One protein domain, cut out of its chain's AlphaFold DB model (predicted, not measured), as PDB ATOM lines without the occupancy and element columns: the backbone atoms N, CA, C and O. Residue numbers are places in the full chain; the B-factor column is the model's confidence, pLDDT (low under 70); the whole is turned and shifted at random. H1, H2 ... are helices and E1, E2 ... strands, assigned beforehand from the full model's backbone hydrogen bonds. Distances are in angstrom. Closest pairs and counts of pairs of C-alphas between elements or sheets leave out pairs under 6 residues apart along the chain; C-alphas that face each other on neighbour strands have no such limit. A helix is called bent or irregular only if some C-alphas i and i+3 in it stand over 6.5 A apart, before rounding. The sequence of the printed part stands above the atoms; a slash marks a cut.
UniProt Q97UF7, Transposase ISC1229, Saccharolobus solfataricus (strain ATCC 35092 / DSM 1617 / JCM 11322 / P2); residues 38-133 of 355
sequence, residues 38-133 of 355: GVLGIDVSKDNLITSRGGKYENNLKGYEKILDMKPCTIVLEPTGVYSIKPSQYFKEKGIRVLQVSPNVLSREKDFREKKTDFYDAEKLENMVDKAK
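AT A GLANCE: This is residues 38 to 133 of the 355 residues of the protein "Transposase ISC1229" of Saccharolobus solfataricus (strain ATCC 35092 / DSM 1617 / JCM 11322 / P2) (UniProt Q97UF7). A strongly twisted sheet of five strands forms the middle layer, with H1 and H2 packed over one face and H4 over the other. The short H3 follows the edge strand E5, and the long link from H3 to H4, residues 107 to 117, makes one end of the longest axis. The printed part has 96 residues, with four named helices and five named strands in the order E1 E2 E3 H1 E4 H2 E5 H3 H4. The sheet is mixed, in the order E3 E2 E1 E4 E5, and the class is mixed, helices and strands. The whole is compact, with a radius of gyration of the C-alphas of 12.2 A and spans of 33 by 26 by 24 A.

IN THESE COORDINATES: E1, residues 39 to 44, is 15.9 A long and begins at C-alpha 39 (168.993, 227.490, 172.721). The other strands are E2, residues 48 to 51, E3, residues 56 to 58, E4, residues 74 to 77, and E5, residues 97 to 100. H1 is residues 61 to 68, 10.6 A. H2, residues 81 to 93, is 19.8 A long and begins at (182.207, 217.517, 157.646); it is irregular, but only just, with C-alphas 83 and 86 6.6 A apart. H3 is residues 103 to 106. H4, residues 118 to 126, is 12.6 A long and ends at C-alpha 126 (174.130, 229.988, 169.950).

HOW THE PARTS SIT: E1, E2 and E3 form a meander, each strand the antiparallel neighbour of the one before, with N 43 and O 50 at 2.8 A and N 49 and O 57 at 2.8 A. E1 and E4 are parallel, with N 40 and O 74 at 2.9 A; E4 and E5 are parallel, with N 75 and O 97 at 2.8 A. E4, H2, E5 is a strand-helix-strand unit, two parallel neighbours with a helix between, and E3, H1, E4 a split one, with E2 and E1 between its strands; both crossovers are right-handed. H2 runs along the strands over E1 and E4 at a height over the sheet of 8.6 A. H1, on the same face, only just touches H2, with 3 pairs of C-alphas within 8 A, the closest Tyr 64 and Pro 87 at 7.1 A. H4 is on the opposite face at a height of 7.4 A, slantwise to the strands; its closest C-alpha pair with E1 is Gly 41 and Glu 126, 4.0 A. H3 is not on the sheet; it is close to but not clearly touching H4, with the C-alphas of Leu 106 and Leu 125, the closest, 7.9 A apart. Every O i to N i+4 pair is within hydrogen-bond range in H1 and H4, 6 of 9 in H2, and H3 is too short for such a pair.

THE WHOLE: The C-alphas farthest apart are those of Glu 93 and Glu 114, 37.2 A. The printed part has no cut. The link from H3 to H4, 11 residues, is long; the other links between named elements are tight. The mean pLDDT of the printed part is 84.6; residue 104 and residues 109 to 116 are under 70.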
ATOM      1  N   GLY A  38     166.926 227.118 176.478       76.38
ATOM      2  CA  GLY A  38     166.114 227.418 175.287       76.38
ATOM      3  C   GLY A  38     166.871 227.162 173.972       76.38
ATOM      4  O   GLY A  38     166.394 226.456 173.083       76.38
ATOM      5  N   VAL A  39     168.095 227.684 173.870       85.38
ATOM      6  CA  VAL A  39     168.993 227.490 172.721       85.38
ATOM      7  C   VAL A  39     170.367 227.049 173.223       85.38
ATOM      8  O   VAL A  39     170.855 227.563 174.232       85.38
ATOM      9  N   LEU A  40     170.982 226.097 172.524       90.31
ATOM     10  CA  LEU A  40     172.310 225.566 172.815       90.31
ATOM     11  C   LEU A  40     173.181 225.596 171.557       90.31
ATOM     12  O   LEU A  40     172.888 224.910 170.580       90.31
ATOM     13  N   GLY A  41     174.268 226.360 171.579       91.56
ATOM     14  CA  GLY A  41     175.302 226.264 170.554       91.56
ATOM     15  C   GLY A  41     176.245 225.107 170.863       91.56
ATOM     16  O   GLY A  41     176.602 224.893 172.025       91.56
ATOM     17  N   ILE A  42     176.631 224.336 169.847       93.38
ATOM     18  CA  ILE A  42     177.561 223.217 170.005       93.38
ATOM     19  C   ILE A  42     178.621 223.275 168.905       93.38
ATOM     20  O   ILE A  42     178.313 223.141 167.719       93.38
ATOM     21  N   ASP A  43     179.876 223.414 169.318       91.31
ATOM     22  CA  ASP A  43     181.022 223.182 168.451       91.31
ATOM     23  C   ASP A  43     181.315 221.675 168.362       91.31
ATOM     24  O   ASP A  43     181.372 220.960 169.371       91.31
ATOM     25  N   VAL A  44     181.454 221.176 167.132       91.25
ATOM     26  CA  VAL A  44     181.532 219.743 166.831       91.25
ATOM     27  C   VAL A  44     182.909 219.385 166.303       91.25
ATOM     28  O   VAL A  44     183.302 219.765 165.199       91.25
ATOM     29  N   SER A  45     183.595 218.519 167.043       89.81
ATOM     30  CA  SER A  45     184.854 217.903 166.633       89.81
ATOM     31  C   SER A  45     184.700 216.389 166.461       89.81
ATOM     32  O   SER A  45     183.640 215.813 166.712       89.81
ATOM     33  N   LYS A  46     185.774 215.715 166.030       88.50
ATOM     34  CA  LYS A  46     185.784 214.253 165.872       88.50
ATOM     35  C   LYS A  46     185.387 213.535 167.166       88.50
ATOM     36  O   LYS A  46     184.554 212.636 167.119       88.50
ATOM     37  N   ASP A  47     185.994 213.933 168.279       91.25
ATOM     38  CA  ASP A  47     185.902 213.196 169.541       91.25
ATOM     39  C   ASP A  47     185.022 213.918 170.575       91.25
ATOM     40  O   ASP A  47     184.533 213.281 171.504       91.25
ATOM     41  N   ASN A  48     184.778 215.226 170.410       93.50
ATOM     42  CA  ASN A  48     184.105 216.052 171.414       93.50
ATOM     43  C   ASN A  48     183.004 216.953 170.840       93.50
ATOM     44  O   ASN A  48     183.118 217.444 169.713       93.50
ATOM     45  N   LEU A  49     182.006 217.227 171.677       93.19
ATOM     46  CA  LEU A  49     180.981 218.254 171.539       93.19
ATOM     47  C   LEU A  49     181.179 219.283 172.653       93.19
ATOM     48  O   LEU A  49     181.105 218.931 173.835       93.19
ATOM     49  N   ILE A  50     181.452 220.530 172.285       92.50
ATOM     50  CA  ILE A  50     181.669 221.621 173.239       92.50
ATOM     51  C   ILE A  50     180.459 222.532 173.184       92.50
ATOM     52  O   ILE A  50     180.092 223.017 172.121       92.50
ATOM     53  N   THR A  51     179.804 222.723 174.323       92.31
ATOM     54  CA  THR A  51     178.547 223.467 174.387       92.31
ATOM     55  C   THR A  51     178.777 224.902 174.834       92.31
ATOM     56  O   THR A  51     179.683 225.194 175.616       92.31
ATOM     57  N   SER A  52     177.886 225.799 174.425       88.06
ATOM     58  CA  SER A  52     177.835 227.192 174.890       88.06
ATOM     59  C   SER A  52     177.506 227.336 176.385       88.06
ATOM     60  O   SER A  52     177.489 228.438 176.928       88.06
ATOM     61  N   ARG A  53     177.276 226.218 177.089       85.31
ATOM     62  CA  ARG A  53     177.161 226.139 178.555       85.31
ATOM     63  C   ARG A  53     178.473 225.731 179.235       85.31
ATOM     64  O   ARG A  53     178.493 225.543 180.445       85.31
ATOM     65  N   GLY A  54     179.562 225.581 178.477       81.25
ATOM     66  CA  GLY A  54     180.884 225.224 179.001       81.25
ATOM     67  C   GLY A  54     181.097 223.723 179.183       81.25
ATOM     68  O   GLY A  54     182.159 223.309 179.645       81.25
ATOM     69  N   GLY A  55     180.114 222.898 178.814       87.94
ATOM     70  CA  GLY A  55     180.209 221.449 178.918       87.94
ATOM     71  C   GLY A  55     180.995 220.848 177.755       87.94
ATOM     72  O   GLY A  55     180.833 221.251 176.603       87.94
ATOM     73  N   LYS A  56     181.825 219.847 178.058       94.50
ATOM     74  CA  LYS A  56     182.536 219.031 177.070       94.50
ATOM     75  C   LYS A  56     182.025 217.598 177.145       94.50
ATOM     76  O   LYS A  56     182.134 216.950 178.184       94.50
ATOM     77  N   TYR A  57     181.487 217.108 176.035       95.38
ATOM     78  CA  TYR A  57     180.876 215.786 175.922       95.38
ATOM     79  C   TYR A  57     181.547 214.993 174.805       95.38
ATOM     80  O   TYR A  57     182.135 215.571 173.897       95.38
ATOM     81  N   GLU A  58     181.464 213.668 174.855       96.00
ATOM     82  CA  GLU A  58     181.985 212.810 173.787       96.00
ATOM     83  C   GLU A  58     181.075 212.879 172.550       96.00
ATOM     84  O   GLU A  58     179.852 212.940 172.677       96.00
ATOM     85  N   ASN A  59     181.642 212.827 171.341       94.75
ATOM     86  CA  ASN A  59     180.854 212.779 170.100       94.75
ATOM     87  C   ASN A  59     180.330 211.352 169.814       94.75
ATOM     88  O   ASN A  59     180.711 210.680 168.847       94.75
ATOM     89  N   ASN A  60     179.492 210.858 170.726       95.62
ATOM     90  CA  ASN A  60     178.863 209.543 170.700       95.62
ATOM     91  C   ASN A  60     177.508 209.569 171.434       95.62
ATOM     92  O   ASN A  60     177.140 210.571 172.043       95.62
ATOM     93  N   LEU A  61     176.790 208.441 171.417       95.56
ATOM     94  CA  LEU A  61     175.463 208.320 172.031       95.56
ATOM     95  C   LEU A  61     175.441 208.760 173.505       95.56
ATOM     96  O   LEU A  61     174.565 209.515 173.906       95.56
ATOM     97  N   LYS A  62     176.437 208.351 174.300       96.31
ATOM     98  CA  LYS A  62     176.531 208.711 175.723       96.31
ATOM     99  C   LYS A  62     176.664 210.220 175.923       96.31
ATOM    100  O   LYS A  62     176.092 210.764 176.862       96.31
ATOM    101  N   GLY A  63     177.432 210.897 175.070       96.19
ATOM    102  CA  GLY A  63     177.534 212.352 175.096       96.19
ATOM    103  C   GLY A  63     176.244 213.041 174.663       96.19
ATOM    104  O   GLY A  63     175.872 214.042 175.268       96.19
ATOM    105  N   TYR A  64     175.532 212.488 173.679       96.69
ATOM    106  CA  TYR A  64     174.266 213.056 173.215       96.69
ATOM    107  C   TYR A  64     173.169 212.979 174.285       96.69
ATOM    108  O   TYR A  64     172.512 213.984 174.533       96.69
ATOM    109  N   GLU A  65     173.014 211.836 174.963       95.81
ATOM    110  CA  GLU A  65     172.036 211.673 176.056       95.81
ATOM    111  C   GLU A  65     172.308 212.674 177.192       95.81
ATOM    112  O   GLU A  65     171.410 213.387 177.628       95.81
ATOM    113  N   LYS A  66     173.579 212.853 177.582       94.56
ATOM    114  CA  LYS A  66     173.970 213.875 178.573       94.56
ATOM    115  C   LYS A  66     173.646 215.307 178.137       94.56
ATOM    116  O   LYS A  66     173.464 216.181 178.979       94.56
ATOM    117  N   ILE A  67     173.643 215.578 176.831       94.06
ATOM    118  CA  ILE A  67     173.244 216.882 176.295       94.06
ATOM    119  C   ILE A  67     171.721 217.043 176.354       94.06
ATOM    120  O   ILE A  67     171.246 218.138 176.654       94.06
ATOM    121  N   LEU A  68     170.957 215.969 176.133       90.88
ATOM    122  CA  LEU A  68     169.499 215.976 176.272       90.88
ATOM    123  C   LEU A  68     169.037 216.205 177.715       90.88
ATOM    124  O   LEU A  68     167.987 216.813 177.904       90.88
ATOM    125  N   ASP A  69     169.828 215.820 178.722       89.81
ATOM    126  CA  ASP A  69     169.533 216.112 180.136       89.81
ATOM    127  C   ASP A  69     169.422 217.623 180.421       89.81
ATOM    128  O   ASP A  69     168.692 218.037 181.323       89.81
ATOM    129  N   MET A  70     170.092 218.465 179.622       86.44
ATOM    130  CA  MET A  70     169.960 219.930 179.691       86.44
ATOM    131  C   MET A  70     168.626 220.446 179.124       86.44
ATOM    132  O   MET A  70     168.342 221.640 179.224       86.44
ATOM    133  N   LYS A  71     167.834 219.560 178.510       86.69
ATOM    134  CA  LYS A  71     166.547 219.822 177.854       86.69
ATOM    135  C   LYS A  71     166.597 220.987 176.855       86.69
ATOM    136  O   LYS A  71     165.825 221.935 176.990       86.69
ATOM    137  N   PRO A  72     167.507 220.954 175.859       86.69
ATOM    138  CA  PRO A  72     167.591 222.024 174.880       86.69
ATOM    139  C   PRO A  72     166.349 222.058 173.979       86.69
ATOM    140  O   PRO A  72     166.027 221.041 173.376       86.69
ATOM    141  N   CYS A  73     165.684 223.205 173.803       85.88
ATOM    142  CA  CYS A  73     164.599 223.306 172.807       85.88
ATOM    143  C   CYS A  73     165.152 223.416 171.376       85.88
ATOM    144  O   CYS A  73     164.580 222.883 170.423       85.88
ATOM    145  N   THR A  74     166.269 224.131 171.213       88.00
ATOM    146  CA  THR A  74     166.964 224.326 169.935       88.00
ATOM    147  C   THR A  74     168.462 224.089 170.098       88.00
ATOM    148  O   THR A  74     169.074 224.586 171.041       88.00
ATOM    149  N   ILE A  75     169.073 223.379 169.152       94.06
ATOM    150  CA  ILE A  75     170.524 223.188 169.065       94.06
ATOM    151  C   ILE A  75     171.044 223.846 167.788       94.06
ATOM    152  O   ILE A  75     170.491 223.622 166.713       94.06
ATOM    153  N   VAL A  76     172.122 224.624 167.889       92.25
ATOM    154  CA  VAL A  76     172.797 225.263 166.752       92.25
ATOM    155  C   VAL A  76     174.185 224.656 166.560       92.25
ATOM    156  O   VAL A  76     174.997 224.650 167.482       92.25
ATOM    157  N   LEU A  77     174.457 224.154 165.355       92.06
ATOM    158  CA  LEU A  77     175.693 223.463 164.976       92.06
ATOM    159  C   LEU A  77     176.349 224.145 163.771       92.06
ATOM    160  O   LEU A  77     175.672 224.689 162.895       92.06
ATOM    161  N   GLU A  78     177.668 224.028 163.653       84.12
ATOM    162  CA  GLU A  78     178.341 224.180 162.362       84.12
ATOM    163  C   GLU A  78     178.392 222.812 161.649       84.12
ATOM    164  O   GLU A  78     178.727 221.799 162.275       84.12
ATOM    165  N   PRO A  79     178.077 222.720 160.342       75.44
ATOM    166  CA  PRO A  79     178.252 221.497 159.575       75.44
ATOM    167  C   PRO A  79     179.749 221.223 159.337       75.44
ATOM    168  O   PRO A  79     180.307 221.519 158.276       75.44
ATOM    169  N   THR A  80     180.410 220.632 160.333       72.31
ATOM    170  CA  THR A  80     181.830 220.258 160.298       72.31
ATOM    171  C   THR A  80     182.014 218.861 159.709       72.31
ATOM    172  O   THR A  80     182.166 217.862 160.417       72.31
ATOM    173  N   GLY A  81     181.990 218.773 158.376       70.62
ATOM    174  CA  GLY A  81     182.207 217.517 157.646       70.62
ATOM    175  C   GLY A  81     181.326 216.364 158.152       70.62
ATOM    176  O   GLY A  81     180.179 216.568 158.545       70.62
ATOM    177  N   VAL A  82     181.879 215.146 158.179       79.38
ATOM    178  CA  VAL A  82     181.158 213.928 158.604       79.38
ATOM    179  C   VAL A  82     180.794 213.902 160.095       79.38
ATOM    180  O   VAL A  82     179.894 213.165 160.491       79.38
ATOM    181  N   TYR A  83     181.468 214.692 160.939       87.25
ATOM    182  CA  TYR A  83     181.311 214.615 162.397       87.25
ATOM    183  C   TYR A  83     180.020 215.259 162.900       87.25
ATOM    184  O   TYR A  83     179.511 214.863 163.943       87.25
ATOM    185  N   SER A  84     179.480 216.207 162.136       87.06
ATOM    186  CA  SER A  84     178.224 216.897 162.445       87.06
ATOM    187  C   SER A  84     176.965 216.112 162.054       87.06
ATOM    188  O   SER A  84     175.893 216.411 162.573       87.06
ATOM    189  N   ILE A  85     177.076 215.090 161.190       86.94
ATOM    190  CA  ILE A  85     175.921 214.339 160.659       86.94
ATOM    191  C   ILE A  85     175.199 213.588 161.781       86.94
ATOM    192  O   ILE A  85     174.021 213.833 162.027       86.94
ATOM    193  N   LYS A  86     175.928 212.727 162.505       90.44
ATOM    194  CA  LYS A  86     175.373 211.892 163.582       90.44
ATOM    195  C   LYS A  86     174.646 212.703 164.668       90.44
ATOM    196  O   LYS A  86     173.495 212.373 164.940       90.44
ATOM    197  N   PRO A  87     175.248 213.740 165.288       93.50
ATOM    198  CA  PRO A  87     174.534 214.528 166.290       93.50
ATOM    199  C   PRO A  87     173.355 215.305 165.687       93.50
ATOM    200  O   PRO A  87     172.315 215.391 166.331       93.50
ATOM    201  N   SER A  88     173.461 215.813 164.448       92.62
ATOM    202  CA  SER A  88     172.342 216.524 163.799       92.62
ATOM    203  C   SER A  88     171.113 215.625 163.631       92.62
ATOM    204  O   SER A  88     170.006 216.042 163.962       92.62
ATOM    205  N   GLN A  89     171.308 214.392 163.152       91.12
ATOM    206  CA  GLN A  89     170.232 213.407 163.002       91.12
ATOM    207  C   GLN A  89     169.652 213.010 164.355       91.12
ATOM    208  O   GLN A  89     168.453 213.147 164.579       91.12
ATOM    209  N   TYR A  90     170.518 212.596 165.281       94.62
ATOM    210  CA  TYR A  90     170.103 212.075 166.576       94.62
ATOM    211  C   TYR A  90     169.265 213.092 167.371       94.62
ATOM    212  O   TYR A  90     168.196 212.757 167.878       94.62
ATOM    213  N   PHE A  91     169.695 214.357 167.450       94.75
ATOM    214  CA  PHE A  91     168.924 215.376 168.169       94.75
ATOM    215  C   PHE A  91     167.598 215.703 167.468       94.75
ATOM    216  O   PHE A  91     166.587 215.895 168.143       94.75
ATOM    217  N   LYS A  92     167.574 215.709 166.128       91.81
ATOM    218  CA  LYS A  92     166.346 215.925 165.354       91.81
ATOM    219  C   LYS A  92     165.329 214.800 165.580       91.81
ATOM    220  O   LYS A  92     164.154 215.087 165.784       91.81
ATOM    221  N   GLU A  93     165.774 213.542 165.608       92.50
ATOM    222  CA  GLU A  93     164.939 212.365 165.910       92.50
ATOM    223  C   GLU A  93     164.356 212.400 167.327       92.50
ATOM    224  O   GLU A  93     163.241 211.939 167.558       92.50
ATOM    225  N   LYS A  94     165.078 213.003 168.276       92.69
ATOM    226  CA  LYS A  94     164.618 213.228 169.655       92.69
ATOM    227  C   LYS A  94     163.690 214.440 169.800       92.69
ATOM    228  O   LYS A  94     163.356 214.818 170.919       92.69
ATOM    229  N   GLY A  95     163.265 215.042 168.688       88.69
ATOM    230  CA  GLY A  95     162.326 216.164 168.664       88.69
ATOM    231  C   GLY A  95     162.963 217.530 168.921       88.69
ATOM    232  O   GLY A  95     162.238 218.518 169.027       88.69
ATOM    233  N   ILE A  96     164.295 217.622 168.992       91.62
ATOM    234  CA  ILE A  96     164.986 218.903 169.156       91.62
ATOM    235  C   ILE A  96     165.053 219.628 167.813       91.62
ATOM    236  O   ILE A  96     165.375 219.042 166.773       91.62
ATOM    237  N   ARG A  97     164.800 220.940 167.815       90.44
ATOM    238  CA  ARG A  97     165.008 221.766 166.625       90.44
ATOM    239  C   ARG A  97     166.507 221.944 166.387       90.44
ATOM    240  O   ARG A  97     167.185 222.610 167.162       90.44
ATOM    241  N   VAL A  98     167.031 221.363 165.311       94.00
ATOM    242  CA  VAL A  98     168.456 221.457 164.959       94.00
ATOM    243  C   VAL A  98     168.655 222.505 163.872       94.00
ATOM    244  O   VAL A  98     168.055 222.417 162.806       94.00
ATOM    245  N   LEU A  99     169.523 223.479 164.121       91.69
ATOM    246  CA  LEU A  99     169.896 224.540 163.193       91.69
ATOM    247  C   LEU A  99     171.365 224.399 162.783       91.69
ATOM    248  O   LEU A  99     172.222 224.076 163.601       91.69
ATOM    249  N   GLN A 100     171.668 224.677 161.518       89.94
ATOM    250  CA  GLN A 100     173.017 224.672 160.965       89.94
ATOM    251  C   GLN A 100     173.418 226.054 160.445       89.94
ATOM    252  O   GLN A 100     172.714 226.677 159.642       89.94
ATOM    253  N   VAL A 101     174.598 226.511 160.863       85.88
ATOM    254  CA  VAL A 101     175.196 227.779 160.430       85.88
ATOM    255  C   VAL A 101     176.242 227.500 159.361       85.88
ATOM    256  O   VAL A 101     177.120 226.669 159.538       85.88
ATOM    257  N   SER A 102     176.184 228.194 158.224       78.00
ATOM    258  CA  SER A 102     177.216 228.022 157.194       78.00
ATOM    259  C   SER A 102     178.571 228.577 157.671       78.00
ATOM    260  O   SER A 102     178.598 229.721 158.133       78.00
ATOM    261  N   PRO A 103     179.702 227.884 157.418       74.50
ATOM    262  CA  PRO A 103     181.045 228.382 157.755       74.50
ATOM    263  C   PRO A 103     181.341 229.786 157.192       74.50
ATOM    264  O   PRO A 103     182.024 230.614 157.796       74.50
ATOM    265  N   ASN A 104     180.783 230.101 156.018       69.75
ATOM    266  CA  ASN A 104     180.943 231.408 155.370       69.75
ATOM    267  C   ASN A 104     180.185 232.537 156.081       69.75
ATOM    268  O   ASN A 104     180.559 233.697 155.940       69.75
ATOM    269  N   VAL A 105     179.089 232.218 156.771       75.50
ATOM    270  CA  VAL A 105     178.359 233.182 157.604       75.50
ATOM    271  C   VAL A 105     179.131 233.379 158.902       75.50
ATOM    272  O   VAL A 105     179.438 234.512 159.255       75.50
ATOM    273  N   LEU A 106     179.554 232.278 159.529       75.31
ATOM    274  CA  LEU A 106     180.296 232.293 160.789       75.31
ATOM    275  C   LEU A 106     181.615 233.084 160.697       75.31
ATOM    276  O   LEU A 106     181.941 233.863 161.586       75.31
ATOM    277  N   SER A 107     182.344 232.936 159.589       70.19
ATOM    278  CA  SER A 107     183.602 233.659 159.316       70.19
ATOM    279  C   SER A 107     183.444 235.151 159.009       70.19
ATOM    280  O   SER A 107     184.437 235.876 159.021       70.19
ATOM    281  N   ARG A 108     182.230 235.628 158.700       70.19
ATOM    282  CA  ARG A 108     181.953 237.062 158.488       70.19
ATOM    283  C   ARG A 108     181.587 237.784 159.772       70.19
ATOM    284  O   ARG A 108     181.666 239.009 159.814       70.19
ATOM    285  N   GLU A 109     181.180 237.039 160.789       68.94
ATOM    286  CA  GLU A 109     180.925 237.597 162.104       68.94
ATOM    287  C   GLU A 109     182.240 237.912 162.793       68.94
ATOM    288  O   GLU A 109     183.119 237.051 162.897       68.94
ATOM    289  N   LYS A 110     182.358 239.157 163.262       59.59
ATOM    290  CA  LYS A 110     183.514 239.594 164.037       59.59
ATOM    291  C   LYS A 110     183.594 238.758 165.306       59.59
ATOM    292  O   LYS A 110     182.600 238.593 166.008       59.59
ATOM    293  N   ASP A 111     184.786 238.264 165.604       62.88
ATOM    294  CA  ASP A 111     185.048 237.702 166.919       62.88
ATOM    295  C   ASP A 111     185.008 238.858 167.921       62.88
ATOM    296  O   ASP A 111     185.753 239.831 167.804       62.88
ATOM    297  N   PHE A 112     184.077 238.793 168.872       53.06
ATOM    298  CA  PHE A 112     183.894 239.846 169.875       53.06
ATOM    299  C   PHE A 112     185.029 239.876 170.912       53.06
ATOM    300  O   PHE A 112     185.105 240.815 171.701       53.06
ATOM    301  N   ARG A 113     185.902 238.858 170.938       56.47
ATOM    302  CA  ARG A 113     186.983 238.701 171.922       56.47
ATOM    303  C   ARG A 113     188.299 238.330 171.237       56.47
ATOM    304  O   ARG A 113     188.311 237.533 170.306       56.47
ATOM    305  N   GLU A 114     189.413 238.861 171.743       50.44
ATOM    306  CA  GLU A 114     190.764 238.642 171.188       50.44
ATOM    307  C   GLU A 114     191.264 237.186 171.301       50.44
ATOM    308  O   GLU A 114     192.174 236.786 170.576       50.44
ATOM    309  N   LYS A 115     190.675 236.373 172.193       54.38
ATOM    310  CA  LYS A 115     191.030 234.959 172.392       54.38
ATOM    311  C   LYS A 115     189.957 234.030 171.831       54.38
ATOM    312  O   LYS A 115     188.850 233.977 172.358       54.38
ATOM    313  N   LYS A 116     190.338 233.233 170.832       63.03
ATOM    314  CA  LYS A 116     189.525 232.142 170.289       63.03
ATOM    315  C   LYS A 116     189.617 230.908 171.192       63.03
ATOM    316  O   LYS A 116     190.716 230.418 171.448       63.03
ATOM    317  N   THR A 117     188.481 230.419 171.679       76.00
ATOM    318  CA  THR A 117     188.364 229.139 172.392       76.00
ATOM    319  C   THR A 117     187.151 228.389 171.857       76.00
ATOM    320  O   THR A 117     186.188 229.021 171.427       76.00
ATOM    321  N   ASP A 118     187.168 227.060 171.941       76.44
ATOM    322  CA  ASP A 118     186.057 226.215 171.482       76.44
ATOM    323  C   ASP A 118     184.726 226.560 172.188       76.44
ATOM    324  O   ASP A 118     183.647 226.461 171.611       76.44
ATOM    325  N   PHE A 119     184.792 227.039 173.440       78.62
ATOM    326  CA  PHE A 119     183.626 227.561 174.158       78.62
ATOM    327  C   PHE A 119     183.046 228.811 173.485       78.62
ATOM    328  O   PHE A 119     181.833 228.906 173.307       78.62
ATOM    329  N   TYR A 120     183.899 229.765 173.097       79.00
ATOM    330  CA  TYR A 120     183.448 230.973 172.404       79.00
ATOM    331  C   TYR A 120     182.936 230.670 170.998       79.00
ATOM    332  O   TYR A 120     182.007 231.334 170.547       79.00
ATOM    333  N   ASP A 121     183.485 229.659 170.322       80.31
ATOM    334  CA  ASP A 121     182.948 229.188 169.043       80.31
ATOM    335  C   ASP A 121     181.527 228.611 169.230       80.31
ATOM    336  O   ASP A 121     180.615 228.954 168.474       80.31
ATOM    337  N   ALA A 122     181.286 227.840 170.297       83.12
ATOM    338  CA  ALA A 122     179.951 227.348 170.643       83.12
ATOM    339  C   ALA A 122     178.976 228.479 171.038       83.12
ATOM    340  O   ALA A 122     177.830 228.496 170.592       83.12
ATOM    341  N   GLU A 123     179.412 229.461 171.831       83.75
ATOM    342  CA  GLU A 123     178.608 230.644 172.182       83.75
ATOM    343  C   GLU A 123     178.268 231.488 170.942       83.75
ATOM    344  O   GLU A 123     177.134 231.939 170.765       83.75
ATOM    345  N   LYS A 124     179.226 231.647 170.021       83.38
ATOM    346  CA  LYS A 124     179.003 232.307 168.733       83.38
ATOM    347  C   LYS A 124     177.922 231.587 167.930       83.38
ATOM    348  O   LYS A 124     177.067 232.258 167.363       83.38
ATOM    349  N   LEU A 125     177.916 230.253 167.915       84.81
ATOM    350  CA  LEU A 125     176.864 229.465 167.264       84.81
ATOM    351  C   LEU A 125     175.492 229.673 167.915       84.81
ATOM    352  O   LEU A 125     174.520 229.865 167.187       84.81
ATOM    353  N   GLU A 126     175.396 229.702 169.249       83.50
ATOM    354  CA  GLU A 126     174.130 229.988 169.950       83.50
ATOM    355  C   GLU A 126     173.532 231.332 169.500       83.50
ATOM    356  O   GLU A 126     172.331 231.431 169.272       83.50
ATOM    357  N   ASN A 127     174.370 232.345 169.278       83.50
ATOM    358  CA  ASN A 127     173.943 233.676 168.835       83.50
ATOM    359  C   ASN A 127     173.598 233.770 167.334       83.50
ATOM    360  O   ASN A 127     173.205 234.831 166.849       83.50
ATOM    361  N   MET A 128     173.747 232.684 166.567       83.81
ATOM    362  CA  MET A 128     173.510 232.654 165.118       83.81
ATOM    363  C   MET A 128     172.137 232.103 164.722       83.81
ATOM    364  O   MET A 128     171.916 231.883 163.532       83.81
ATOM    365  N   VAL A 129     171.207 231.907 165.666       82.31
ATOM    366  CA  VAL A 129     169.863 231.340 165.413       82.31
ATOM    367  C   VAL A 129     169.163 231.994 164.220       82.31
ATOM    368  O   VAL A 129     168.737 231.286 163.310       82.31
ATOM    369  N   ASP A 130     169.136 233.328 164.156       77.94
ATOM    370  CA  ASP A 130     168.447 234.082 163.091       77.94
ATOM    371  C   ASP A 130     169.098 233.938 161.708       77.94
ATOM    372  O   ASP A 130     168.487 234.206 160.672       77.94
ATOM    373  N   LYS A 131     170.372 233.540 161.679       79.38
ATOM    374  CA  LYS A 131     171.175 233.365 160.459       79.38
ATOM    375  C   LYS A 131     171.359 231.892 160.097       79.38
ATOM    376  O   LYS A 131     171.922 231.584 159.039       79.38
ATOM    377  N   ALA A 132     170.919 230.987 160.966       85.06
ATOM    378  CA  ALA A 132     171.004 229.555 160.779       85.06
ATOM    379  C   ALA A 132     169.834 229.046 159.929       85.06
ATOM    380  O   ALA A 132     168.786 229.678 159.804       85.06
ATOM    381  N   LYS A 133     170.021 227.880 159.315       86.88
ATOM    382  CA  LYS A 133     168.952 227.164 158.614       86.88
ATOM    383  C   LYS A 133     168.624 225.895 159.362       86.88
ATOM    384  O   LYS A 133     169.526 225.265 159.901       86.88
TER     385      LYS A 133